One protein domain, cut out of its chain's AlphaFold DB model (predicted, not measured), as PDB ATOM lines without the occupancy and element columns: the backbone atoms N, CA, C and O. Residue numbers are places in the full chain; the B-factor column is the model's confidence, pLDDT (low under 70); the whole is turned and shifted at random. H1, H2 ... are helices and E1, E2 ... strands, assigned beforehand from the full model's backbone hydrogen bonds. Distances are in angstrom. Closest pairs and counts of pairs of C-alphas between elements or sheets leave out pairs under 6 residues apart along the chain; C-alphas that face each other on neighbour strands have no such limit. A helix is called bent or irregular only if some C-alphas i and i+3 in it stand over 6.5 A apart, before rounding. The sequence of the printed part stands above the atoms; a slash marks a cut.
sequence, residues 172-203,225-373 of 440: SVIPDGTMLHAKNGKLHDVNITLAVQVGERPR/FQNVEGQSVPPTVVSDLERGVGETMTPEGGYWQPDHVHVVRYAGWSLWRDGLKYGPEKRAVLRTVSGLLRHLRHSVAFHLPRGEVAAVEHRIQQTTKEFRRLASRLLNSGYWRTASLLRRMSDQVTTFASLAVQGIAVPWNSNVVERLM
ATOM      1  N   SER A 172      32.137 -21.946 -10.529       96.25
ATOM      2  CA  SER A 172      31.526 -23.273 -10.456       96.25
ATOM      3  C   SER A 172      30.974 -23.587  -9.072       96.25
ATOM      4  O   SER A 172      31.267 -22.888  -8.096       96.25
ATOM      5  N   VAL A 173      30.180 -24.652  -8.983       97.19
ATOM      6  CA  VAL A 173      29.730 -25.228  -7.713       97.19
ATOM      7  C   VAL A 173      30.043 -26.717  -7.640       97.19
ATOM      8  O   VAL A 173      30.050 -27.415  -8.651       97.19
ATOM      9  N   ILE A 174      30.287 -27.202  -6.427       97.12
ATOM     10  CA  ILE A 174      30.636 -28.588  -6.136       97.12
ATOM     11  C   ILE A 174      29.683 -29.125  -5.062       97.12
ATOM     12  O   ILE A 174      29.892 -28.842  -3.875       97.12
ATOM     13  N   PRO A 175      28.596 -29.817  -5.452       96.25
ATOM     14  CA  PRO A 175      27.727 -30.531  -4.529       96.25
ATOM     15  C   PRO A 175      28.320 -31.892  -4.141       96.25
ATOM     16  O   PRO A 175      28.947 -32.556  -4.965       96.25
ATOM     17  N   ASP A 176      28.096 -32.296  -2.895       94.62
ATOM     18  CA  ASP A 176      28.399 -33.636  -2.386       94.62
ATOM     19  C   ASP A 176      27.457 -33.990  -1.227       94.62
ATOM     20  O   ASP A 176      27.041 -33.113  -0.453       94.62
ATOM     21  N   GLY A 177      27.115 -35.270  -1.128       91.88
ATOM     22  CA  GLY A 177      26.133 -35.819  -0.205       91.88
ATOM     23  C   GLY A 177      26.736 -36.869   0.723       91.88
ATOM     24  O   GLY A 177      27.644 -37.627   0.386       91.88
ATOM     25  N   THR A 178      26.230 -36.954   1.950       89.00
ATOM     26  CA  THR A 178      26.550 -38.076   2.835       89.00
ATOM     27  C   THR A 178      25.412 -38.388   3.790       89.00
ATOM     28  O   THR A 178      24.562 -37.549   4.035       89.00
ATOM     29  N   MET A 179      25.396 -39.581   4.382       87.50
ATOM     30  CA  MET A 179      24.329 -39.994   5.300       87.50
ATOM     31  C   MET A 179      24.788 -40.022   6.759       87.50
ATOM     32  O   MET A 179      25.913 -40.431   7.057       87.50
ATOM     33  N   LEU A 180      23.907 -39.632   7.681       84.50
ATOM     34  CA  LEU A 180      24.111 -39.676   9.134       84.50
ATOM     35  C   LEU A 180      23.049 -40.518   9.832       84.50
ATOM     36  O   LEU A 180      21.895 -40.503   9.427       84.50
ATOM     37  N   HIS A 181      23.401 -41.154  10.950       80.25
ATOM     38  CA  HIS A 181      22.418 -41.824  11.803       80.25
ATOM     39  C   HIS A 181      21.522 -40.813  12.531       80.25
ATOM     40  O   HIS A 181      21.968 -40.035  13.379       80.25
ATOM     41  N   ALA A 182      20.235 -40.848  12.208       77.44
ATOM     42  CA  ALA A 182      19.203 -40.048  12.838       77.44
ATOM     43  C   ALA A 182      18.771 -40.634  14.186       77.44
ATOM     44  O   ALA A 182      18.878 -41.833  14.452       77.44
ATOM     45  N   LYS A 183      18.189 -39.785  15.037       69.19
ATOM     46  CA  LYS A 183      17.639 -40.193  16.338       69.19
ATOM     47  C   LYS A 183      16.473 -41.181  16.249       69.19
ATOM     48  O   LYS A 183      16.255 -41.934  17.188       69.19
ATOM     49  N   ASN A 184      15.750 -41.208  15.134       72.06
ATOM     50  CA  ASN A 184      14.645 -42.141  14.893       72.06
ATOM     51  C   ASN A 184      15.092 -43.456  14.218       72.06
ATOM     52  O   ASN A 184      14.251 -44.174  13.687       72.06
ATOM     53  N   GLY A 185      16.397 -43.743  14.173       67.50
ATOM     54  CA  GLY A 185      16.944 -44.937  13.521       67.50
ATOM     55  C   GLY A 185      17.011 -44.862  11.993       67.50
ATOM     56  O   GLY A 185      17.547 -45.776  11.372       67.50
ATOM     57  N   LYS A 186      16.517 -43.781  11.370       77.56
ATOM     58  CA  LYS A 186      16.678 -43.537   9.929       77.56
ATOM     59  C   LYS A 186      18.053 -42.937   9.625       77.56
ATOM     60  O   LYS A 186      18.801 -42.567  10.529       77.56
ATOM     61  N   LEU A 187      18.386 -42.828   8.346       81.31
ATOM     62  CA  LEU A 187      19.502 -42.004   7.899       81.31
ATOM     63  C   LEU A 187      18.987 -40.610   7.521       81.31
ATOM     64  O   LEU A 187      17.902 -40.483   6.956       81.31
ATOM     65  N   HIS A 188      19.741 -39.570   7.869       84.56
ATOM     66  CA  HIS A 188      19.551 -38.217   7.356       84.56
ATOM     67  C   HIS A 188      20.599 -37.933   6.293       84.56
ATOM     68  O   HIS A 188      21.792 -38.100   6.561       84.56
ATOM     69  N   ASP A 189      20.161 -37.440   5.141       89.88
ATOM     70  CA  ASP A 189      21.067 -36.878   4.148       89.88
ATOM     71  C   ASP A 189      21.688 -35.591   4.680       89.88
ATOM     72  O   ASP A 189      21.038 -34.783   5.340       89.88
ATOM     73  N   VAL A 190      22.969 -35.414   4.421       93.44
ATOM     74  CA  VAL A 190      23.727 -34.195   4.649       93.44
ATOM     75  C   VAL A 190      24.264 -33.795   3.304       93.44
ATOM     76  O   VAL A 190      25.192 -34.415   2.790       93.44
ATOM     77  N   ASN A 191      23.677 -32.740   2.774       95.31
ATOM     78  CA  ASN A 191      24.004 -32.234   1.462       95.31
ATOM     79  C   ASN A 191      24.770 -30.933   1.647       95.31
ATOM     80  O   ASN A 191      24.363 -30.056   2.417       95.31
ATOM     81  N   ILE A 192      25.907 -30.812   0.971       96.81
ATOM     82  CA  ILE A 192      26.751 -29.620   0.995       96.81
ATOM     83  C   ILE A 192      27.014 -29.198  -0.441       96.81
ATOM     84  O   ILE A 192      27.360 -30.013  -1.286       96.81
ATOM     85  N   THR A 193      26.890 -27.904  -0.717       97.38
ATOM     86  CA  THR A 193      27.333 -27.307  -1.978       97.38
ATOM     87  C   THR A 193      28.368 -26.243  -1.684       97.38
ATOM     88  O   THR A 193      28.092 -25.289  -0.953       97.38
ATOM     89  N   LEU A 194      29.553 -26.399  -2.268       97.56
ATOM     90  CA  LEU A 194      30.600 -25.387  -2.237       97.56
ATOM     91  C   LEU A 194      30.578 -24.577  -3.530       97.56
ATOM     92  O   LEU A 194      30.500 -25.145  -4.609       97.56
ATOM     93  N   ALA A 195      30.678 -23.263  -3.428       96.38
ATOM     94  CA  ALA A 195      31.046 -22.395  -4.532       96.38
ATOM     95  C   ALA A 195      32.569 -22.336  -4.649       96.38
ATOM     96  O   ALA A 195      33.272 -22.187  -3.643       96.38
ATOM     97  N   VAL A 196      33.075 -22.486  -5.870       95.19
ATOM     98  CA  VAL A 196      34.502 -22.564  -6.167       95.19
ATOM     99  C   VAL A 196      34.859 -21.647  -7.332       95.19
ATOM    100  O   VAL A 196      34.388 -21.832  -8.457       95.19
ATOM    101  N   GLN A 197      35.770 -20.719  -7.041       91.38
ATOM    102  CA  GLN A 197      36.541 -19.956  -8.014       91.38
ATOM    103  C   GLN A 197      37.963 -20.518  -8.057       91.38
ATOM    104  O   GLN A 197      38.576 -20.752  -7.012       91.38
ATOM    105  N   VAL A 198      38.501 -20.756  -9.253       83.56
ATOM    106  CA  VAL A 198      39.893 -21.204  -9.393       83.56
ATOM    107  C   VAL A 198      40.830 -20.134  -8.829       83.56
ATOM    108  O   VAL A 198      40.692 -18.958  -9.142       83.56
ATOM    109  N   GLY A 199      41.771 -20.547  -7.979       84.50
ATOM    110  CA  GLY A 199      42.700 -19.643  -7.291       84.50
ATOM    111  C   GLY A 199      42.186 -19.090  -5.957       84.50
ATOM    112  O   GLY A 199      42.989 -18.605  -5.162       84.50
ATOM    113  N   GLU A 200      40.895 -19.232  -5.650       90.00
ATOM    114  CA  GLU A 200      40.323 -18.780  -4.380       90.00
ATOM    115  C   GLU A 200      40.002 -19.938  -3.432       90.00
ATOM    116  O   GLU A 200      39.962 -21.119  -3.795       90.00
ATOM    117  N   ARG A 201      39.748 -19.593  -2.164       91.69
ATOM    118  CA  ARG A 201      39.219 -20.563  -1.208       91.69
ATOM    119  C   ARG A 201      37.744 -20.857  -1.519       91.69
ATOM    120  O   ARG A 201      36.988 -19.922  -1.775       91.69
ATOM    121  N   PRO A 202      37.315 -22.126  -1.426       94.38
ATOM    122  CA  PRO A 202      35.910 -22.489  -1.553       94.38
ATOM    123  C   PRO A 202      35.053 -21.775  -0.522       94.38
ATOM    124  O   PRO A 202      35.476 -21.559   0.615       94.38
ATOM    125  N   ARG A 203      33.808 -21.514  -0.901       95.94
ATOM    126  CA  ARG A 203      32.796 -20.924  -0.034       95.94
ATOM    127  C   ARG A 203      31.611 -21.866   0.115       95.94
ATOM    128  O   ARG A 203      31.201 -22.502  -0.845       95.94
ATOM    129  N   PHE A 225      27.242 -16.618 -11.945       95.69
ATOM    130  CA  PHE A 225      28.370 -17.382 -12.455       95.69
ATOM    131  C   PHE A 225      29.313 -16.479 -13.244       95.69
ATOM    132  O   PHE A 225      28.923 -15.964 -14.289       95.69
ATOM    133  N   GLN A 226      30.527 -16.252 -12.733       94.62
ATOM    134  CA  GLN A 226      31.512 -15.365 -13.363       94.62
ATOM    135  C   GLN A 226      32.936 -15.937 -13.318       94.62
ATOM    136  O   GLN A 226      33.309 -16.647 -12.380       94.62
ATOM    137  N   ASN A 227      33.749 -15.613 -14.326       89.69
ATOM    138  CA  ASN A 227      35.185 -15.897 -14.306       89.69
ATOM    139  C   ASN A 227      35.938 -14.914 -13.382       89.69
ATOM    140  O   ASN A 227      35.344 -14.052 -12.738       89.69
ATOM    141  N   VAL A 228      37.263 -15.069 -13.279       85.00
ATOM    142  CA  VAL A 228      38.107 -14.221 -12.410       85.00
ATOM    143  C   VAL A 228      38.155 -12.756 -12.860       85.00
ATOM    144  O   VAL A 228      38.506 -11.891 -12.066       85.00
ATOM    145  N   GLU A 229      37.768 -12.478 -14.103       87.38
ATOM    146  CA  GLU A 229      37.685 -11.138 -14.694       87.38
ATOM    147  C   GLU A 229      36.284 -10.515 -14.533       87.38
ATOM    148  O   GLU A 229      36.040  -9.408 -15.008       87.38
ATOM    149  N   GLY A 230      35.347 -11.209 -13.873       90.06
ATOM    150  CA  GLY A 230      33.973 -10.744 -13.654       90.06
ATOM    151  C   GLY A 230      33.031 -10.938 -14.847       90.06
ATOM    152  O   GLY A 230      31.881 -10.503 -14.798       90.06
ATOM    153  N   GLN A 231      33.473 -11.604 -15.915       92.56
ATOM    154  CA  GLN A 231      32.628 -11.901 -17.074       92.56
ATOM    155  C   GLN A 231      31.682 -13.058 -16.756       92.56
ATOM    156  O   GLN A 231      32.089 -14.043 -16.139       92.56
ATOM    157  N   SER A 232      30.429 -12.954 -17.204       95.12
ATOM    158  CA  SER A 232      29.430 -14.011 -17.031       95.12
ATOM    159  C   SER A 232      29.871 -15.300 -17.721       95.12
ATOM    160  O   SER A 232      30.252 -15.281 -18.889       95.12
ATOM    161  N   VAL A 233      29.761 -16.427 -17.021       95.12
ATOM    162  CA  VAL A 233      30.062 -17.759 -17.559       95.12
ATOM    163  C   VAL A 233      28.872 -18.699 -17.391       95.12
ATOM    164  O   VAL A 233      28.053 -18.498 -16.489       95.12
ATOM    165  N   PRO A 234      28.756 -19.746 -18.225       95.50
ATOM    166  CA  PRO A 234      27.729 -20.758 -18.057       95.50
ATOM    167  C   PRO A 234      27.839 -21.422 -16.679       95.50
ATOM    168  O   PRO A 234      28.941 -21.797 -16.254       95.50
ATOM    169  N   PRO A 235      26.717 -21.616 -15.972       95.56
ATOM    170  CA  PRO A 235      26.753 -22.271 -14.684       95.56
ATOM    171  C   PRO A 235      27.330 -23.677 -14.770       95.56
ATOM    172  O   PRO A 235      26.834 -24.507 -15.527       95.56
ATOM    173  N   THR A 236      28.357 -23.966 -13.975       96.50
ATOM    174  CA  THR A 236      29.027 -25.268 -14.034       96.50
ATOM    175  C   THR A 236      28.977 -25.990 -12.696       96.50
ATOM    176  O   THR A 236      29.343 -25.435 -11.656       96.50
ATOM    177  N   VAL A 237      28.542 -27.248 -12.734       96.75
ATOM    178  CA  VAL A 237      28.464 -28.150 -11.583       96.75
ATOM    179  C   VAL A 237      29.522 -29.235 -11.718       96.75
ATOM    180  O   VAL A 237      29.517 -29.986 -12.691       96.75
ATOM    181  N   VAL A 238      30.402 -29.350 -10.725       96.31
ATOM    182  CA  VAL A 238      31.380 -30.438 -10.625       96.31
ATOM    183  C   VAL A 238      30.944 -31.372  -9.509       96.31
ATOM    184  O   VAL A 238      30.944 -30.975  -8.352       96.31
ATOM    185  N   SER A 239      30.573 -32.606  -9.817       94.94
ATOM    186  CA  SER A 239      30.141 -33.562  -8.790       94.94
ATOM    187  C   SER A 239      30.745 -34.931  -9.030       94.94
ATOM    188  O   SER A 239      31.305 -35.208 -10.092       94.94
ATOM    189  N   ASP A 240      30.598 -35.814  -8.054       91.44
ATOM    190  CA  ASP A 240      30.782 -37.234  -8.295       91.44
ATOM    191  C   ASP A 240      29.667 -37.786  -9.220       91.44
ATOM    192  O   ASP A 240      28.940 -37.047  -9.895       91.44
ATOM    193  N   LEU A 241      29.556 -39.112  -9.286       89.19
ATOM    194  CA  LEU A 241      28.549 -39.800 -10.094       89.19
ATOM    195  C   LEU A 241      27.328 -40.236  -9.267       89.19
ATOM    196  O   LEU A 241      26.664 -41.213  -9.640       89.19
ATOM    197  N   GLU A 242      27.026 -39.541  -8.163       87.38
ATOM    198  CA  GLU A 242      25.786 -39.742  -7.419       87.38
ATOM    199  C   GLU A 242      24.580 -39.539  -8.349       87.38
ATOM    200  O   GLU A 242      24.492 -38.601  -9.150       87.38
ATOM    201  N   ARG A 243      23.639 -40.485  -8.287       82.31
ATOM    202  CA  ARG A 243      22.487 -40.509  -9.188       82.31
ATOM    203  C   ARG A 243      21.600 -39.292  -8.926       82.31
ATOM    204  O   ARG A 243      21.148 -39.092  -7.810       82.31
ATOM    205  N   GLY A 244      21.293 -38.537  -9.979       84.25
ATOM    206  CA  GLY A 244      20.372 -37.401  -9.920       84.25
ATOM    207  C   GLY A 244      20.994 -36.091  -9.432       84.25
ATOM    208  O   GLY A 244      20.383 -35.049  -9.647       84.25
ATOM    209  N   VAL A 245      22.206 -36.090  -8.858       90.38
ATOM    210  CA  VAL A 245      22.872 -34.852  -8.404       90.38
ATOM    211  C   VAL A 245      23.220 -33.958  -9.584       90.38
ATOM    212  O   VAL A 245      22.776 -32.815  -9.622       90.38
ATOM    213  N   GLY A 246      23.951 -34.479 -10.574       88.38
ATOM    214  CA  GLY A 246      24.307 -33.716 -11.774       88.38
ATOM    215  C   GLY A 246      23.075 -33.178 -12.508       88.38
ATOM    216  O   GLY A 246      23.045 -32.010 -12.880       88.38
ATOM    217  N   GLU A 247      22.028 -33.994 -12.638       88.12
ATOM    218  CA  GLU A 247      20.763 -33.622 -13.292       88.12
ATOM    219  C   GLU A 247      20.001 -32.539 -12.509       88.12
ATOM    220  O   GLU A 247      19.576 -31.547 -13.087       88.12
ATOM    221  N   THR A 248      19.871 -32.686 -11.188       92.25
ATOM    222  CA  THR A 248      19.110 -31.749 -10.339       92.25
ATOM    223  C   THR A 248      19.849 -30.428 -10.131       92.25
ATOM    224  O   THR A 248      19.238 -29.363 -10.038       92.25
ATOM    225  N   MET A 249      21.176 -30.485 -10.011       94.81
ATOM    226  CA  MET A 249      21.984 -29.327  -9.642       94.81
ATOM    227  C   MET A 249      22.387 -28.473 -10.838       94.81
ATOM    228  O   MET A 249      22.659 -27.290 -10.636       94.81
ATOM    229  N   THR A 250      22.407 -29.005 -12.062       93.94
ATOM    230  CA  THR A 250      22.842 -28.249 -13.249       93.94
ATOM    231  C   THR A 250      21.735 -27.317 -13.740       93.94
ATOM    232  O   THR A 250      20.641 -27.789 -14.042       93.94
ATOM    233  N   PRO A 251      21.957 -25.985 -13.777       91.38
ATOM    234  CA  PRO A 251      20.964 -25.047 -14.306       91.38
ATOM    235  C   PRO A 251      20.679 -25.271 -15.786       91.38
ATOM    236  O   PRO A 251      21.509 -25.826 -16.502       91.38
ATOM    237  N   GLU A 252      19.550 -24.745 -16.255       89.38
ATOM    238  CA  GLU A 252      19.335 -24.562 -17.688       89.38
ATOM    239  C   GLU A 252      20.477 -23.724 -18.292       89.38
ATOM    240  O   GLU A 252      20.964 -22.781 -17.665       89.38
ATOM    241  N   GLY A 253      20.965 -24.131 -19.467       90.31
ATOM    242  CA  GLY A 253      22.150 -23.537 -20.101       90.31
ATOM    243  C   GLY A 253      23.478 -23.810 -19.377       90.31
ATOM    244  O   GLY A 253      24.512 -23.289 -19.788       90.31
ATOM    245  N   GLY A 254      23.465 -24.602 -18.302       95.00
ATOM    246  CA  GLY A 254      24.649 -24.975 -17.541       95.00
ATOM    247  C   GLY A 254      25.312 -26.266 -18.019       95.00
ATOM    248  O   GLY A 254      24.765 -27.032 -18.814       95.00
ATOM    249  N   TYR A 255      26.494 -26.535 -17.470       96.00
ATOM    250  CA  TYR A 255      27.256 -27.749 -17.733       96.00
ATOM    251  C   TYR A 255      27.475 -28.576 -16.473       96.00
ATOM    252  O   TYR A 255      27.708 -28.059 -15.379       96.00
ATOM    253  N   TRP A 256      27.490 -29.891 -16.664       96.06
ATOM    254  CA  TRP A 256      27.921 -30.841 -15.653       96.06
ATOM    255  C   TRP A 256      29.290 -31.425 -16.015       96.06
ATOM    256  O   TRP A 256      29.514 -31.891 -17.136       96.06
ATOM    257  N   GLN A 257      30.202 -31.408 -15.046       95.81
ATOM    258  CA  GLN A 257      31.520 -32.028 -15.105       95.81
ATOM    259  C   GLN A 257      31.579 -33.155 -14.059       95.81
ATOM    260  O   GLN A 257      31.609 -32.877 -12.860       95.81
ATOM    261  N   PRO A 258      31.643 -34.434 -14.467       95.44
ATOM    262  CA  PRO A 258      31.869 -35.522 -13.533       95.44
ATOM    263  C   PRO A 258      33.306 -35.472 -13.015       95.44
ATOM    264  O   PRO A 258      34.250 -35.262 -13.783       95.44
ATOM    265  N   ASP A 259      33.501 -35.732 -11.729       95.62
ATOM    266  CA  ASP A 259      34.832 -35.878 -11.158       95.62
ATOM    267  C   ASP A 259      35.567 -37.047 -11.830       95.62
ATOM    268  O   ASP A 259      35.152 -38.208 -11.762       95.62
ATOM    269  N   HIS A 260      36.704 -36.744 -12.456       96.75
ATOM    270  CA  HIS A 260      37.541 -37.730 -13.140       96.75
ATOM    271  C   HIS A 260      37.979 -38.894 -12.241       96.75
ATOM    272  O   HIS A 260      38.080 -40.027 -12.717       96.75
ATOM    273  N   VAL A 261      38.249 -38.650 -10.955       94.94
ATOM    274  CA  VAL A 261      38.598 -39.695  -9.980       94.94
ATOM    275  C   VAL A 261      37.420 -40.651  -9.808       94.94
ATOM    276  O   VAL A 261      37.590 -41.875  -9.859       94.94
ATOM    277  N   HIS A 262      36.216 -40.101  -9.672       94.62
ATOM    278  CA  HIS A 262      34.989 -40.874  -9.526       94.62
ATOM    279  C   HIS A 262      34.616 -41.626 -10.800       94.62
ATOM    280  O   HIS A 262      34.189 -42.775 -10.706       94.62
ATOM    281  N   VAL A 263      34.874 -41.070 -11.985       96.25
ATOM    282  CA  VAL A 263      34.688 -41.778 -13.264       96.25
ATOM    283  C   VAL A 263      35.487 -43.082 -13.300       96.25
ATOM    284  O   VAL A 263      34.940 -44.131 -13.645       96.25
ATOM    285  N   VAL A 264      36.757 -43.061 -12.878       96.81
ATOM    286  CA  VAL A 264      37.589 -44.275 -12.824       96.81
ATOM    287  C   VAL A 264      37.065 -45.261 -11.773       96.81
ATOM    288  O   VAL A 264      36.961 -46.459 -12.053       96.81
ATOM    289  N   ARG A 265      36.697 -44.780 -10.576       95.19
ATOM    290  CA  ARG A 265      36.138 -45.625  -9.502       95.19
ATOM    291  C   ARG A 265      34.845 -46.322  -9.947       95.19
ATOM    292  O   ARG A 265      34.730 -47.542  -9.817       95.19
ATOM    293  N   TYR A 266      33.910 -45.580 -10.536       95.31
ATOM    294  CA  TYR A 266      32.639 -46.114 -11.035       95.31
ATOM    295  C   TYR A 266      32.807 -47.031 -12.243       95.31
ATOM    296  O   TYR A 266      32.056 -47.998 -12.362       95.31
ATOM    297  N   ALA A 267      33.791 -46.794 -13.115       96.38
ATOM    298  CA  ALA A 267      34.136 -47.761 -14.154       96.38
ATOM    299  C   ALA A 267      34.573 -49.096 -13.527       96.38
ATOM    300  O   ALA A 267      34.112 -50.157 -13.940       96.38
ATOM    301  N   GLY A 268      35.383 -49.059 -12.464       96.75
ATOM    302  CA  GLY A 268      35.825 -50.260 -11.747       96.75
ATOM    303  C   GLY A 268      34.699 -51.012 -11.041       96.75
ATOM    304  O   GLY A 268      34.701 -52.249 -11.027       96.75
ATOM    305  N   TRP A 269      33.741 -50.282 -10.473       95.50
ATOM    306  CA  TRP A 269      32.539 -50.853  -9.870       95.50
ATOM    307  C   TRP A 269      31.580 -51.429 -10.920       95.50
ATOM    308  O   TRP A 269      31.094 -52.545 -10.751       95.50
ATOM    309  N   SER A 270      31.361 -50.725 -12.033       95.81
ATOM    310  CA  SER A 270      30.533 -51.212 -13.144       95.81
ATOM    311  C   SER A 270      31.103 -52.499 -13.743       95.81
ATOM    312  O   SER A 270      30.356 -53.458 -13.904       95.81
ATOM    313  N   LEU A 271      32.425 -52.580 -13.943       97.31
ATOM    314  CA  LEU A 271      33.092 -53.806 -14.404       97.31
ATOM    315  C   LEU A 271      32.876 -54.965 -13.433       97.31
ATOM    316  O   LEU A 271      32.587 -56.080 -13.851       97.31
ATOM    317  N   TRP A 272      32.977 -54.699 -12.126       97.00
ATOM    318  CA  TRP A 272      32.703 -55.710 -11.106       97.00
ATOM    319  C   TRP A 272      31.258 -56.218 -11.183       97.00
ATOM    320  O   TRP A 272      31.036 -57.425 -11.099       97.00
ATOM    321  N   ARG A 273      30.285 -55.321 -11.392       95.62
ATOM    322  CA  ARG A 273      28.875 -55.698 -11.573       95.62
ATOM    323  C   ARG A 273      28.637 -56.487 -12.854       95.62
ATOM    324  O   ARG A 273      27.748 -57.334 -12.873       95.62
ATOM    325  N   ASP A 274      29.412 -56.210 -13.894       94.94
ATOM    326  CA  ASP A 274      29.393 -56.943 -15.161       94.94
ATOM    327  C   ASP A 274      30.172 -58.273 -15.091       94.94
ATOM    328  O   ASP A 274      30.350 -58.939 -16.102       94.94
ATOM    329  N   GLY A 275      30.627 -58.688 -13.903       93.94
ATOM    330  CA  GLY A 275      31.277 -59.981 -13.666       93.94
ATOM    331  C   GLY A 275      32.806 -59.926 -13.639       93.94
ATOM    332  O   GLY A 275      33.435 -60.818 -13.066       93.94
ATOM    333  N   LEU A 276      33.426 -58.851 -14.135       95.12
ATOM    334  CA  LEU A 276      34.878 -58.680 -14.132       95.12
ATOM    335  C   LEU A 276      35.369 -58.130 -12.781       95.12
ATOM    336  O   LEU A 276      35.593 -56.929 -12.577       95.12
ATOM    337  N   LYS A 277      35.520 -59.030 -11.803       91.56
ATOM    338  CA  LYS A 277      35.807 -58.663 -10.407       91.56
ATOM    339  C   LYS A 277      37.244 -58.177 -10.183       91.56
ATOM    340  O   LYS A 277      37.438 -57.153  -9.521       91.56
ATOM    341  N   TYR A 278      38.233 -58.871 -10.743       92.69
ATOM    342  CA  TYR A 278      39.670 -58.630 -10.562       92.69
ATOM    343  C   TYR A 278      40.462 -59.089 -11.798       92.69
ATOM    344  O   TYR A 278      39.885 -59.582 -12.759       92.69
ATOM    345  N   GLY A 279      41.786 -58.911 -11.781       94.44
ATOM    346  CA  GLY A 279      42.680 -59.445 -12.813       94.44
ATOM    347  C   GLY A 279      43.297 -58.399 -13.753       94.44
ATOM    348  O   GLY A 279      43.035 -57.196 -13.632       94.44
ATOM    349  N   PRO A 280      44.186 -58.848 -14.660       95.75
ATOM    350  CA  PRO A 280      44.932 -57.974 -15.563       95.75
ATOM    351  C   PRO A 280      44.027 -57.221 -16.541       95.75
ATOM    352  O   PRO A 280      44.296 -56.053 -16.813       95.75
ATOM    353  N   GLU A 281      42.933 -57.836 -16.991       95.56
ATOM    354  CA  GLU A 281      41.954 -57.221 -17.892       95.56
ATOM    355  C   GLU A 281      41.275 -56.007 -17.244       95.56
ATOM    356  O   GLU A 281      41.347 -54.899 -17.777       95.56
ATOM    357  N   LYS A 282      40.730 -56.165 -16.028       96.38
ATOM    358  CA  LYS A 282      40.144 -55.051 -15.264       96.38
ATOM    359  C   LYS A 282      41.141 -53.909 -15.094       96.38
ATOM    360  O   LYS A 282      40.810 -52.746 -15.317       96.38
ATOM    361  N   ARG A 283      42.381 -54.235 -14.712       97.19
ATOM    362  CA  ARG A 283      43.449 -53.237 -14.548       97.19
ATOM    363  C   ARG A 283      43.784 -52.542 -15.864       97.19
ATOM    364  O   ARG A 283      44.036 -51.343 -15.843       97.19
ATOM    365  N   ALA A 284      43.790 -53.256 -16.987       97.50
ATOM    366  CA  ALA A 284      44.030 -52.669 -18.299       97.50
ATOM    367  C   ALA A 284      42.943 -51.648 -18.656       97.50
ATOM    368  O   ALA A 284      43.283 -50.513 -18.973       97.50
ATOM    369  N   VAL A 285      41.663 -51.998 -18.489       97.44
ATOM    370  CA  VAL A 285      40.546 -51.073 -18.742       97.44
ATOM    371  C   VAL A 285      40.662 -49.820 -17.869       97.44
ATOM    372  O   VAL A 285      40.614 -48.703 -18.383       97.44
ATOM    373  N   LEU A 286      40.890 -49.981 -16.562       97.88
ATOM    374  CA  LEU A 286      41.015 -48.846 -15.641       97.88
ATOM    375  C   LEU A 286      42.243 -47.974 -15.925       97.88
ATOM    376  O   LEU A 286      42.158 -46.750 -15.816       97.88
ATOM    377  N   ARG A 287      43.368 -48.576 -16.332       98.12
ATOM    378  CA  ARG A 287      44.554 -47.832 -16.777       98.12
ATOM    379  C   ARG A 287      44.277 -47.033 -18.042       98.12
ATOM    380  O   ARG A 287      44.734 -45.899 -18.114       98.12
ATOM    381  N   THR A 288      43.516 -47.575 -18.989       98.19
ATOM    382  CA  THR A 288      43.120 -46.839 -20.196       98.19
ATOM    383  C   THR A 288      42.257 -45.632 -19.837       98.19
ATOM    384  O   THR A 288      42.610 -44.516 -20.205       98.19
ATOM    385  N   VAL A 289      41.188 -45.814 -19.048       98.12
ATOM    386  CA  VAL A 289      40.308 -44.704 -18.623       98.12
ATOM    387  C   VAL A 289      41.102 -43.629 -17.871       98.12
ATOM    388  O   VAL A 289      41.054 -42.453 -18.223       98.12
ATOM    389  N   SER A 290      41.888 -44.030 -16.867       98.19
ATOM    390  CA  SER A 290      42.725 -43.108 -16.086       98.19
ATOM    391  C   SER A 290      43.781 -42.406 -16.949       98.19
ATOM    392  O   SER A 290      44.027 -41.208 -16.795       98.19
ATOM    393  N   GLY A 291      44.377 -43.135 -17.897       98.38
ATOM    394  CA  GLY A 291      45.338 -42.623 -18.865       98.38
ATOM    395  C   GLY A 291      44.746 -41.513 -19.722       98.38
ATOM    396  O   GLY A 291      45.312 -40.424 -19.753       98.38
ATOM    397  N   LEU A 292      43.586 -41.750 -20.339       98.31
ATOM    398  CA  LEU A 292      42.882 -40.762 -21.164       98.31
ATOM    399  C   LEU A 292      42.599 -39.469 -20.384       98.31
ATOM    400  O   LEU A 292      42.982 -38.385 -20.823       98.31
ATOM    401  N   LEU A 293      42.029 -39.583 -19.181       98.31
ATOM    402  CA  LEU A 293      41.727 -38.429 -18.325       98.31
ATOM    403  C   LEU A 293      42.996 -37.689 -17.877       98.31
ATOM    404  O   LEU A 293      43.034 -36.463 -17.812       98.31
ATOM    405  N   ARG A 294      44.075 -38.412 -17.555       98.19
ATOM    406  CA  ARG A 294      45.381 -37.815 -17.223       98.19
ATOM    407  C   ARG A 294      45.976 -37.050 -18.401       98.19
ATOM    408  O   ARG A 294      46.415 -35.923 -18.202       98.19
ATOM    409  N   HIS A 295      45.961 -37.626 -19.600       97.75
ATOM    410  CA  HIS A 295      46.471 -36.954 -20.794       97.75
ATOM    411  C   HIS A 295      45.685 -35.682 -21.106       97.75
ATOM    412  O   HIS A 295      46.306 -34.666 -21.399       97.75
ATOM    413  N   LEU A 296      44.356 -35.701 -20.975       98.31
ATOM    414  CA  LEU A 296      43.535 -34.502 -21.142       98.31
ATOM    415  C   LEU A 296      43.908 -33.402 -20.137       98.31
ATOM    416  O   LEU A 296      44.192 -32.277 -20.538       98.31
ATOM    417  N   ARG A 297      43.990 -33.736 -18.843       97.44
ATOM    418  CA  ARG A 297      44.391 -32.787 -17.786       97.44
ATOM    419  C   ARG A 297      45.770 -32.183 -18.038       97.44
ATOM    420  O   ARG A 297      45.936 -30.973 -17.927       97.44
ATOM    421  N   HIS A 298      46.749 -33.015 -18.394       97.56
ATOM    422  CA  HIS A 298      48.104 -32.550 -18.700       97.56
ATOM    423  C   HIS A 298      48.127 -31.667 -19.945       97.56
ATOM    424  O   HIS A 298      48.840 -30.673 -19.961       97.56
ATOM    425  N   SER A 299      47.324 -31.998 -20.957       97.38
ATOM    426  CA  SER A 299      47.211 -31.195 -22.171       97.38
ATOM    427  C   SER A 299      46.704 -29.791 -21.861       97.38
ATOM    428  O   SER A 299      47.313 -28.829 -22.305       97.38
ATOM    429  N   VAL A 300      45.645 -29.665 -21.052       97.12
ATOM    430  CA  VAL A 300      45.137 -28.355 -20.609       97.12
ATOM    431  C   VAL A 300      46.211 -27.603 -19.823       97.12
ATOM    432  O   VAL A 300      46.521 -26.465 -20.148       97.12
ATOM    433  N   ALA A 301      46.831 -28.246 -18.828       96.06
ATOM    434  CA  ALA A 301      47.834 -27.603 -17.978       96.06
ATOM    435  C   ALA A 301      49.109 -27.180 -18.735       96.06
ATOM    436  O   ALA A 301      49.775 -26.232 -18.327       96.06
ATOM    437  N   PHE A 302      49.466 -27.885 -19.809       97.31
ATOM    438  CA  PHE A 302      50.680 -27.626 -20.578       97.31
ATOM    439  C   PHE A 302      50.440 -26.669 -21.753       97.31
ATOM    440  O   PHE A 302      51.158 -25.683 -21.889       97.31
ATOM    441  N   HIS A 303      49.444 -26.934 -22.595       97.38
ATOM    442  CA  HIS A 303      49.253 -26.201 -23.849       97.38
ATOM    443  C   HIS A 303      48.501 -24.880 -23.652       97.38
ATOM    444  O   HIS A 303      48.849 -23.880 -24.278       97.38
ATOM    445  N   LEU A 304      47.513 -24.832 -22.749       94.12
ATOM    446  CA  LEU A 304      46.674 -23.643 -22.593       94.12
ATOM    447  C   LEU A 304      47.464 -22.399 -22.133       94.12
ATOM    448  O   LEU A 304      47.312 -21.360 -22.771       94.12
ATOM    449  N   PRO A 305      48.380 -22.471 -21.139       94.06
ATOM    450  CA  PRO A 305      49.203 -21.315 -20.764       94.06
ATOM    451  C   PRO A 305      50.163 -20.831 -21.863       94.06
ATOM    452  O   PRO A 305      50.700 -19.735 -21.759       94.06
ATOM    453  N   ARG A 306      50.407 -21.649 -22.897       96.19
ATOM    454  CA  ARG A 306      51.265 -21.322 -24.049       96.19
ATOM    455  C   ARG A 306      50.479 -20.739 -25.228       96.19
ATOM    456  O   ARG A 306      51.066 -20.474 -26.268       96.19
ATOM    457  N   GLY A 307      49.161 -20.576 -25.092       94.06
ATOM    458  CA  GLY A 307      48.290 -20.152 -26.192       94.06
ATOM    459  C   GLY A 307      48.051 -21.238 -27.248       94.06
ATOM    460  O   GLY A 307      47.473 -20.962 -28.296       94.06
ATOM    461  N   GLU A 308      48.447 -22.489 -26.990       96.56
ATOM    462  CA  GLU A 308      48.320 -23.612 -27.928       96.56
ATOM    463  C   GLU A 308      46.913 -24.240 -27.865       96.56
ATOM    464  O   GLU A 308      46.732 -25.428 -27.583       96.56
ATOM    465  N   VAL A 309      45.885 -23.423 -28.114       96.69
ATOM    466  CA  VAL A 309      44.467 -23.801 -27.985       96.69
ATOM    467  C   VAL A 309      44.110 -25.017 -28.851       96.69
ATOM    468  O   VAL A 309      43.515 -25.974 -28.353       96.69
ATOM    469  N   ALA A 310      44.572 -25.047 -30.105       97.25
ATOM    470  CA  ALA A 310      44.306 -26.139 -31.044       97.25
ATOM    471  C   ALA A 310      44.799 -27.512 -30.540       97.25
ATOM    472  O   ALA A 310      44.183 -28.546 -30.813       97.25
ATOM    473  N   ALA A 311      45.888 -27.550 -29.760       97.12
ATOM    474  CA  ALA A 311      46.389 -28.792 -29.173       97.12
ATOM    475  C   ALA A 311      45.435 -29.333 -28.091       97.12
ATOM    476  O   ALA A 311      45.224 -30.546 -27.986       97.12
ATOM    477  N   VAL A 312      44.822 -28.439 -27.306       98.00
ATOM    478  CA  VAL A 312      43.808 -28.798 -26.304       98.00
ATOM    479  C   VAL A 312      42.529 -29.280 -26.984       98.00
ATOM    480  O   VAL A 312      42.015 -30.336 -26.613       98.00
ATOM    481  N   GLU A 313      42.055 -28.581 -28.016       98.12
ATOM    482  CA  GLU A 313      40.878 -28.983 -28.801       98.12
ATOM    483  C   GLU A 313      41.059 -30.361 -29.442       98.12
ATOM    484  O   GLU A 313      40.199 -31.238 -29.311       98.12
ATOM    485  N   HIS A 314      42.224 -30.607 -30.050       97.88
ATOM    486  CA  HIS A 314      42.566 -31.924 -30.572       97.88
ATOM    487  C   HIS A 314      42.521 -32.985 -29.464       97.88
ATOM    488  O   HIS A 314      41.970 -34.074 -29.652       97.88
ATOM    489  N   ARG A 315      43.064 -32.688 -28.276       98.12
ATOM    490  CA  ARG A 315      43.042 -33.629 -27.151       98.12
ATOM    491  C   ARG A 315      41.627 -33.905 -26.641       98.12
ATOM    492  O   ARG A 315      41.364 -35.050 -26.259       98.12
ATOM    493  N   ILE A 316      40.738 -32.914 -26.635       98.31
ATOM    494  CA  ILE A 316      39.318 -33.079 -26.286       98.31
ATOM    495  C   ILE A 316      38.680 -34.090 -27.241       98.31
ATOM    496  O   ILE A 316      38.201 -35.134 -26.793       98.31
ATOM    497  N   GLN A 317      38.791 -33.852 -28.551       98.06
ATOM    498  CA  GLN A 317      38.233 -34.732 -29.583       98.06
ATOM    499  C   GLN A 317      38.779 -36.164 -29.479       98.06
ATOM    500  O   GLN A 317      38.015 -37.134 -29.510       98.06
ATOM    501  N   GLN A 318      40.099 -36.312 -29.307       97.94
ATOM    502  CA  GLN A 318      40.731 -37.618 -29.113       97.94
ATOM    503  C   GLN A 318      40.213 -38.319 -27.855       97.94
ATOM    504  O   GLN A 318      39.895 -39.504 -27.902       97.94
ATOM    505  N   THR A 319      40.081 -37.605 -26.736       98.25
ATOM    506  CA  THR A 319      39.598 -38.192 -25.477       98.25
ATOM    507  C   THR A 319      38.175 -38.721 -25.632       98.25
ATOM    508  O   THR A 319      37.925 -39.885 -25.313       98.25
ATOM    509  N   THR A 320      37.260 -37.930 -26.194       98.19
ATOM    510  CA  THR A 320      35.876 -38.357 -26.457       98.19
ATOM    511  C   THR A 320      35.829 -39.567 -27.393       98.19
ATOM    512  O   THR A 320      35.125 -40.546 -27.120       98.19
ATOM    513  N   LYS A 321      36.623 -39.550 -28.472       98.19
ATOM    514  CA  LYS A 321      36.718 -40.656 -29.437       98.19
ATOM    515  C   LYS A 321      37.195 -41.951 -28.778       98.19
ATOM    516  O   LYS A 321      36.583 -42.999 -28.983       98.19
ATOM    517  N   GLU A 322      38.246 -41.888 -27.968       98.12
ATOM    518  CA  GLU A 322      38.805 -43.059 -27.289       98.12
ATOM    519  C   GLU A 322      37.884 -43.597 -26.184       98.12
ATOM    520  O   GLU A 322      37.748 -44.814 -26.046       98.12
ATOM    521  N   PHE A 323      37.162 -42.730 -25.464       97.88
ATOM    522  CA  PHE A 323      36.106 -43.164 -24.540       97.88
ATOM    523  C   PHE A 323      35.013 -43.958 -25.263       97.88
ATOM    524  O   PHE A 323      34.637 -45.044 -24.816       97.88
ATOM    525  N   ARG A 324      34.531 -43.460 -26.409       98.31
ATOM    526  CA  ARG A 324      33.508 -44.141 -27.220       98.31
ATOM    527  C   ARG A 324      34.025 -45.453 -27.815       98.31
ATOM    528  O   ARG A 324      33.309 -46.452 -27.785       98.31
ATOM    529  N   ARG A 325      35.274 -45.490 -28.292       98.31
ATOM    530  CA  ARG A 325      35.931 -46.718 -28.781       98.31
ATOM    531  C   ARG A 325      36.049 -47.773 -27.687       98.31
ATOM    532  O   ARG A 325      35.698 -48.931 -27.915       98.31
ATOM    533  N   LEU A 326      36.501 -47.379 -26.495       98.00
ATOM    534  CA  LEU A 326      36.580 -48.278 -25.348       98.00
ATOM    535  C   LEU A 326      35.190 -48.783 -24.945       98.00
ATOM    536  O   LEU A 326      35.029 -49.977 -24.712       98.00
ATOM    537  N   ALA A 327      34.179 -47.911 -24.933       98.06
ATOM    538  CA  ALA A 327      32.799 -48.299 -24.667       98.06
ATOM    539  C   ALA A 327      32.295 -49.366 -25.656       98.06
ATOM    540  O   ALA A 327      31.748 -50.376 -25.223       98.06
ATOM    541  N   SER A 328      32.513 -49.189 -26.964       98.31
ATOM    542  CA  SER A 328      32.111 -50.177 -27.980       98.31
ATOM    543  C   SER A 328      32.838 -51.514 -27.822       98.31
ATOM    544  O   SER A 328      32.215 -52.565 -27.938       98.31
ATOM    545  N   ARG A 329      34.136 -51.496 -27.495       97.88
ATOM    546  CA  ARG A 329      34.886 -52.727 -27.195       97.88
ATOM    547  C   ARG A 329      34.311 -53.463 -25.988       97.88
ATOM    548  O   ARG A 329      34.087 -54.663 -26.065       97.88
ATOM    549  N   LEU A 330      34.056 -52.744 -24.896       97.69
ATOM    550  CA  LEU A 330      33.492 -53.323 -23.675       97.69
ATOM    551  C   LEU A 330      32.079 -53.867 -23.897       97.69
ATOM    552  O   LEU A 330      31.745 -54.903 -23.332       97.69
ATOM    553  N   LEU A 331      31.283 -53.208 -24.743       97.38
ATOM    554  CA  LEU A 331      29.973 -53.705 -25.152       97.38
ATOM    555  C   LEU A 331      30.111 -55.070 -25.836       97.38
ATOM    556  O   LEU A 331      29.474 -56.023 -25.411       97.38
ATOM    557  N   ASN A 332      31.000 -55.194 -26.822       97.00
ATOM    558  CA  ASN A 332      31.213 -56.454 -27.543       97.00
ATOM    559  C   ASN A 332      31.765 -57.580 -26.648       97.00
ATOM    560  O   ASN A 332      31.566 -58.751 -26.947       97.00
ATOM    561  N   SER A 333      32.440 -57.234 -25.550       94.81
ATOM    562  CA  SER A 333      32.948 -58.184 -24.550       94.81
ATOM    563  C   SER A 333      31.950 -58.506 -23.429       94.81
ATOM    564  O   SER A 333      32.309 -59.197 -22.482       94.81
ATOM    565  N   GLY A 334      30.710 -58.013 -23.502       96.00
ATOM    566  CA  GLY A 334      29.664 -58.318 -22.524       96.00
ATOM    567  C   GLY A 334      29.607 -57.409 -21.293       96.00
ATOM    568  O   GLY A 334      28.822 -57.650 -20.376       96.00
ATOM    569  N   TYR A 335      30.389 -56.330 -21.258       97.06
ATOM    570  CA  TYR A 335      30.452 -55.398 -20.127       97.06
ATOM    571  C   TYR A 335      29.514 -54.201 -20.326       97.06
ATOM    572  O   TYR A 335      29.933 -53.042 -20.452       97.06
ATOM    573  N   TRP A 336      28.214 -54.494 -20.394       96.31
ATOM    574  CA  TRP A 336      27.168 -53.563 -20.829       96.31
ATOM    575  C   TRP A 336      27.049 -52.310 -19.954       96.31
ATOM    576  O   TRP A 336      26.867 -51.205 -20.477       96.31
ATOM    577  N   ARG A 337      27.160 -52.442 -18.621       95.69
ATOM    578  CA  ARG A 337      27.015 -51.297 -17.703       95.69
ATOM    579  C   ARG A 337      28.208 -50.369 -17.817       95.69
ATOM    580  O   ARG A 337      28.037 -49.152 -17.868       95.69
ATOM    581  N   THR A 338      29.406 -50.937 -17.906       96.44
ATOM    582  CA  THR A 338      30.634 -50.155 -18.080       96.44
ATOM    583  C   THR A 338      30.647 -49.444 -19.430       96.44
ATOM    584  O   THR A 338      30.944 -48.252 -19.487       96.44
ATOM    585  N   ALA A 339      30.256 -50.131 -20.506       97.44
ATOM    586  CA  ALA A 339      30.107 -49.526 -21.827       97.44
ATOM    587  C   ALA A 339      29.111 -48.355 -21.814       97.44
ATOM    588  O   ALA A 339      29.418 -47.270 -22.311       97.44
ATOM    589  N   SER A 340      27.948 -48.549 -21.185       96.06
ATOM    590  CA  SER A 340      26.917 -47.513 -21.050       96.06
ATOM    591  C   SER A 340      27.423 -46.306 -20.262       96.06
ATOM    592  O   SER A 340      27.221 -45.170 -20.688       96.06
ATOM    593  N   LEU A 341      28.138 -46.535 -19.154       94.56
ATOM    594  CA  LEU A 341      28.767 -45.475 -18.370       94.56
ATOM    595  C   LEU A 341      29.757 -44.670 -19.219       94.56
ATOM    596  O   LEU A 341      29.635 -43.451 -19.289       94.56
ATOM    597  N   LEU A 342      30.718 -45.326 -19.874       96.31
ATOM    598  CA  LEU A 342      31.753 -44.633 -20.652       96.31
ATOM    599  C   LEU A 342      31.172 -43.862 -21.837       96.31
ATOM    600  O   LEU A 342      31.607 -42.745 -22.105       96.31
ATOM    601  N   ARG A 343      30.169 -44.427 -22.520       95.88
ATOM    602  CA  ARG A 343      29.457 -43.732 -23.597       95.88
ATOM    603  C   ARG A 343      28.751 -42.493 -23.058       95.88
ATOM    604  O   ARG A 343      28.955 -41.409 -23.598       95.88
ATOM    605  N   ARG A 344      27.994 -42.650 -21.966       92.56
ATOM    606  CA  ARG A 344      27.268 -41.553 -21.321       92.56
ATOM    607  C   ARG A 344      28.195 -40.437 -20.872       92.56
ATOM    608  O   ARG A 344      27.741 -39.318 -20.937       92.56
ATOM    609  N   MET A 345      29.409 -40.749 -20.406       93.06
ATOM    610  CA  MET A 345      30.389 -39.788 -19.874       93.06
ATOM    611  C   MET A 345      31.299 -39.157 -20.938       93.06
ATOM    612  O   MET A 345      32.057 -38.249 -20.609       93.06
ATOM    613  N   SER A 346      31.291 -39.661 -22.179       93.75
ATOM    614  CA  SER A 346      32.320 -39.343 -23.183       93.75
ATOM    615  C   SER A 346      32.437 -37.856 -23.529       93.75
ATOM    616  O   SER A 346      33.535 -37.397 -23.848       93.75
ATOM    617  N   ASP A 347      31.341 -37.111 -23.420       92.38
ATOM    618  CA  ASP A 347      31.317 -35.670 -23.667       92.38
ATOM    619  C   ASP A 347      31.582 -34.886 -22.369       92.38
ATOM    620  O   ASP A 347      32.423 -33.990 -22.326       92.38
ATOM    621  N   GLN A 348      30.966 -35.294 -21.261       94.12
ATOM    622  CA  GLN A 348      30.986 -34.568 -19.988       94.12
ATOM    623  C   GLN A 348      32.356 -34.608 -19.312       94.12
ATOM    624  O   GLN A 348      32.746 -33.648 -18.656       94.12
ATOM    625  N   VAL A 349      33.144 -35.679 -19.479       96.12
ATOM    626  CA  VAL A 349      34.511 -35.726 -18.914       96.12
ATOM    627  C   VAL A 349      35.427 -34.649 -19.493       96.12
ATOM    628  O   VAL A 349      36.453 -34.341 -18.882       96.12
ATOM    629  N   THR A 350      35.065 -34.082 -20.644       97.50
ATOM    630  CA  THR A 350      35.832 -33.037 -21.324       97.50
ATOM    631  C   THR A 350      35.359 -31.618 -21.015       97.50
ATOM    632  O   THR A 350      36.074 -30.684 -21.360       97.50
ATOM    633  N   THR A 351      34.233 -31.443 -20.307       97.25
ATOM    634  CA  THR A 351      33.617 -30.137 -20.008       97.25
ATOM    635  C   THR A 351      34.625 -29.116 -19.472       97.25
ATOM    636  O   THR A 351      34.696 -28.005 -19.987       97.25
ATOM    637  N   PHE A 352      35.461 -29.490 -18.497       96.62
ATOM    638  CA  PHE A 352      36.451 -28.580 -17.911       96.62
ATOM    639  C   PHE A 352      37.475 -28.084 -18.941       96.62
ATOM    640  O   PHE A 352      37.917 -26.944 -18.866       96.62
ATOM    641  N   ALA A 353      37.859 -28.935 -19.895       97.69
ATOM    642  CA  ALA A 353      38.825 -28.600 -20.931       97.69
ATOM    643  C   ALA A 353      38.176 -27.734 -22.014       97.69
ATOM    644  O   ALA A 353      38.773 -26.750 -22.442       97.69
ATOM    645  N   SER A 354      36.944 -28.067 -22.410       97.38
ATOM    646  CA  SER A 354      36.160 -27.290 -23.374       97.38
ATOM    647  C   SER A 354      35.889 -25.872 -22.872       97.38
ATOM    648  O   SER A 354      36.020 -24.917 -23.631       97.38
ATOM    649  N   LEU A 355      35.569 -25.725 -21.585       95.75
ATOM    650  CA  LEU A 355      35.404 -24.423 -20.942       95.75
ATOM    651  C   LEU A 355      36.741 -23.683 -20.809       95.75
ATOM    652  O   LEU A 355      36.804 -22.486 -21.077       95.75
ATOM    653  N   ALA A 356      37.833 -24.384 -20.497       95.38
ATOM    654  CA  ALA A 356      39.150 -23.761 -20.384       95.38
ATOM    655  C   ALA A 356      39.643 -23.155 -21.712       95.38
ATOM    656  O   ALA A 356      40.251 -22.088 -21.699       95.38
ATOM    657  N   VAL A 357      39.330 -23.779 -22.854       95.62
ATOM    658  CA  VAL A 357      39.585 -23.214 -24.197       95.62
ATOM    659  C   VAL A 357      38.866 -21.874 -24.410       95.62
ATOM    660  O   VAL A 357      39.379 -21.008 -25.108       95.62
ATOM    661  N   GLN A 358      37.725 -21.668 -23.753       92.75
ATOM    662  CA  GLN A 358      36.949 -20.423 -23.789       92.75
ATOM    663  C   GLN A 358      37.379 -19.421 -22.700       92.75
ATOM    664  O   GLN A 358      36.674 -18.451 -22.440       92.75
ATOM    665  N   GLY A 359      38.499 -19.662 -22.010       90.75
ATOM    666  CA  GLY A 359      38.956 -18.826 -20.894       90.75
ATOM    667  C   GLY A 359      38.203 -19.061 -19.577       90.75
ATOM    668  O   GLY A 359      38.360 -18.299 -18.625       90.75
ATOM    669  N   ILE A 360      37.391 -20.120 -19.480       92.88
ATOM    670  CA  ILE A 360      36.571 -20.423 -18.302       92.88
ATOM    671  C   ILE A 360      37.234 -21.540 -17.492       92.88
ATOM    672  O   ILE A 360      37.249 -22.708 -17.878       92.88
ATOM    673  N   ALA A 361      37.784 -21.185 -16.332       92.06
ATOM    674  CA  ALA A 361      38.488 -22.129 -15.474       92.06
ATOM    675  C   ALA A 361      37.528 -22.875 -14.530       92.06
ATOM    676  O   ALA A 361      36.862 -22.273 -13.686       92.06
ATOM    677  N   VAL A 362      37.514 -24.205 -14.627       93.25
ATOM    678  CA  VAL A 362      36.653 -25.098 -13.835       93.25
ATOM    679  C   VAL A 362      37.437 -26.303 -13.309       93.25
ATOM    680  O   VAL A 362      38.285 -26.845 -14.025       93.25
ATOM    681  N   PRO A 363      37.181 -26.761 -12.072       94.00
ATOM    682  CA  PRO A 363      37.814 -27.963 -11.539       94.00
ATOM    683  C   PRO A 363      37.420 -29.230 -12.313       94.00
ATOM    684  O   PRO A 363      36.267 -29.417 -12.683       94.00
ATOM    685  N   TRP A 364      38.369 -30.153 -12.484       94.88
ATOM    686  CA  TRP A 364      38.118 -31.487 -13.056       94.88
ATOM    687  C   TRP A 364      37.791 -32.560 -11.996       94.88
ATOM    688  O   TRP A 364      37.507 -33.707 -12.343       94.88
ATOM    689  N   ASN A 365      37.874 -32.214 -10.706       93.81
ATOM    690  CA  ASN A 365      37.577 -33.098  -9.572       93.81
ATOM    691  C   ASN A 365      36.821 -32.374  -8.453       93.81
ATOM    692  O   ASN A 365      36.811 -31.143  -8.396       93.81
ATOM    693  N   SER A 366      36.261 -33.156  -7.530       92.88
ATOM    694  CA  SER A 366      35.571 -32.685  -6.330       92.88
ATOM    695  C   SER A 366      36.404 -32.898  -5.049       92.88
ATOM    696  O   SER A 366      35.884 -32.818  -3.938       92.88
ATOM    697  N   ASN A 367      37.735 -33.061  -5.149       90.88
ATOM    698  CA  ASN A 367      38.630 -33.338  -4.004       90.88
ATOM    699  C   ASN A 367      38.479 -32.347  -2.836       90.88
ATOM    700  O   ASN A 367      38.805 -32.639  -1.682       90.88
ATOM    701  N   VAL A 368      38.079 -31.110  -3.130       90.81
ATOM    702  CA  VAL A 368      37.900 -30.084  -2.107       90.81
ATOM    703  C   VAL A 368      36.708 -30.363  -1.194       90.81
ATOM    704  O   VAL A 368      36.840 -30.194   0.019       90.81
ATOM    705  N   VAL A 369      35.596 -30.856  -1.745       92.44
ATOM    706  CA  VAL A 369      34.434 -31.245  -0.946       92.44
ATOM    707  C   VAL A 369      34.631 -32.632  -0.331       92.44
ATOM    708  O   VAL A 369      34.300 -32.792   0.837       92.44
ATOM    709  N   GLU A 370      35.334 -33.566  -0.992       89.50
ATOM    710  CA  GLU A 370      35.700 -34.860  -0.378       89.50
ATOM    711  C   GLU A 370      36.477 -34.665   0.944       89.50
ATOM    712  O   GLU A 370      36.188 -35.291   1.969       89.50
ATOM    713  N   ARG A 371      37.459 -33.746   0.964       90.50
ATOM    714  CA  ARG A 371      38.220 -33.413   2.186       90.50
ATOM    715  C   ARG A 371      37.325 -32.827   3.279       90.50
ATOM    716  O   ARG A 371      37.500 -33.148   4.462       90.50
ATOM    717  N   LEU A 372      36.367 -31.985   2.897       93.94
ATOM    718  CA  LEU A 372      35.371 -31.448   3.818       93.94
ATOM    719  C   LEU A 372      34.474 -32.563   4.373       93.94
ATOM    720  O   LEU A 372      34.286 -32.634   5.588       93.94
ATOM    721  N   MET A 373      34.003 -33.480   3.527       91.56
ATOM    722  CA  MET A 373      33.189 -34.625   3.939       91.56
ATOM    723  C   MET A 373      33.927 -35.567   4.884       91.56
ATOM    724  O   MET A 373      33.316 -36.124   5.801       91.56
TER     725      MET A 373
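This is residues 172 to 203 and 225 to 373 of the 440 residues of the protein "Transposase (ISH6)" of mine drainage metagenome (UniProt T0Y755). A bundle of helices stands at one side, with H2, H3 and H4 side by side and H5 and H6 following one another along H4; a long strand hairpin, E1 and E2, reaches away from it to a tip at residues 182 to 186. Between bundle and hairpin sits the small parallel sheet E3 E4, with the short helix H1 over one of its faces, and the last helix, H7, packs on the hairpin. The printed part has 181 residues, with seven named helices and four named strands that follow along the chain as E1 E2 E3 H1 E4 H2 H3 H4 H5 H6 H7, and its class is mixed, helices and strands; E1 and E2 are antiparallel. It is compact, with a radius of gyration of the C-alphas of 17.4 A, and only just flat, spanning 55 by 49 by 27 A.

Start at E1, residues 172 to 181, and find its antiparallel hairpin partner E2, residues 187 to 196, with N 174 and O 194 2.8 A apart, within hydrogen-bond range. E3, residues 236 to 239, H1, residues 245 to 249, and E4, residues 255 to 258, form a strand-helix-strand unit, two parallel neighbour strands with a helix between, its crossover right-handed; N 257 and O 237 are 2.8 A apart. The closest C-alphas of E1 and E3 are those of Ser 172 and Thr 236, 4.8 A apart. Next come H2, residues 260 to 273, H3, residues 280 to 306, H4, residues 309 to 332, H5, residues 336 to 345, and H6, residues 348 to 357, a bundle, its helices mostly aligned. H3 and H4 touch as a helical hairpin at a shallow tilt of 13 degrees, closest at C-alphas 300 and 312, 5.9 A apart. H4, with residues 323 to 331 alone, touches H5, closest at C-alphas 327 and 339, 4.1 A apart. The closest C-alphas of E4 and H6 are 257 and 348, 5.5 A apart. H7, residues 367 to 373, touches no helix; its closest C-alpha to E1 is 369, 6.6 A from C-alpha 176. Every O i to N i+4 pair is within hydrogen-bond range in H1, H2, H4, H5 and H7, against 21 of 23 in H3 and 4 of 6 in H6.

Find C-alpha 172 at (31.526, -23.273, -10.456); from there E1 runs 30.4 A, and E2 returns over 28.3 A. H3 starts at (44.932, -57.974, -15.563) and runs 38.2 A; H4 runs 35.2 A and H2 20.0 A. H6 is irregular, with C-alphas 349 and 352 7.5 A apart. H7 ends at C-alpha 373, (33.189, -34.625, 3.939).

The C-alphas farthest apart, Asn 184 and Glu 308, are 57.5 A apart. Residues 204 to 224 are not printed, and C-alphas 203 and 225 are 13.7 A apart across this cut. Of the links printed whole, none is long. Mean pLDDT of the printed part is 94.0; residues 183 and 185 are under 70.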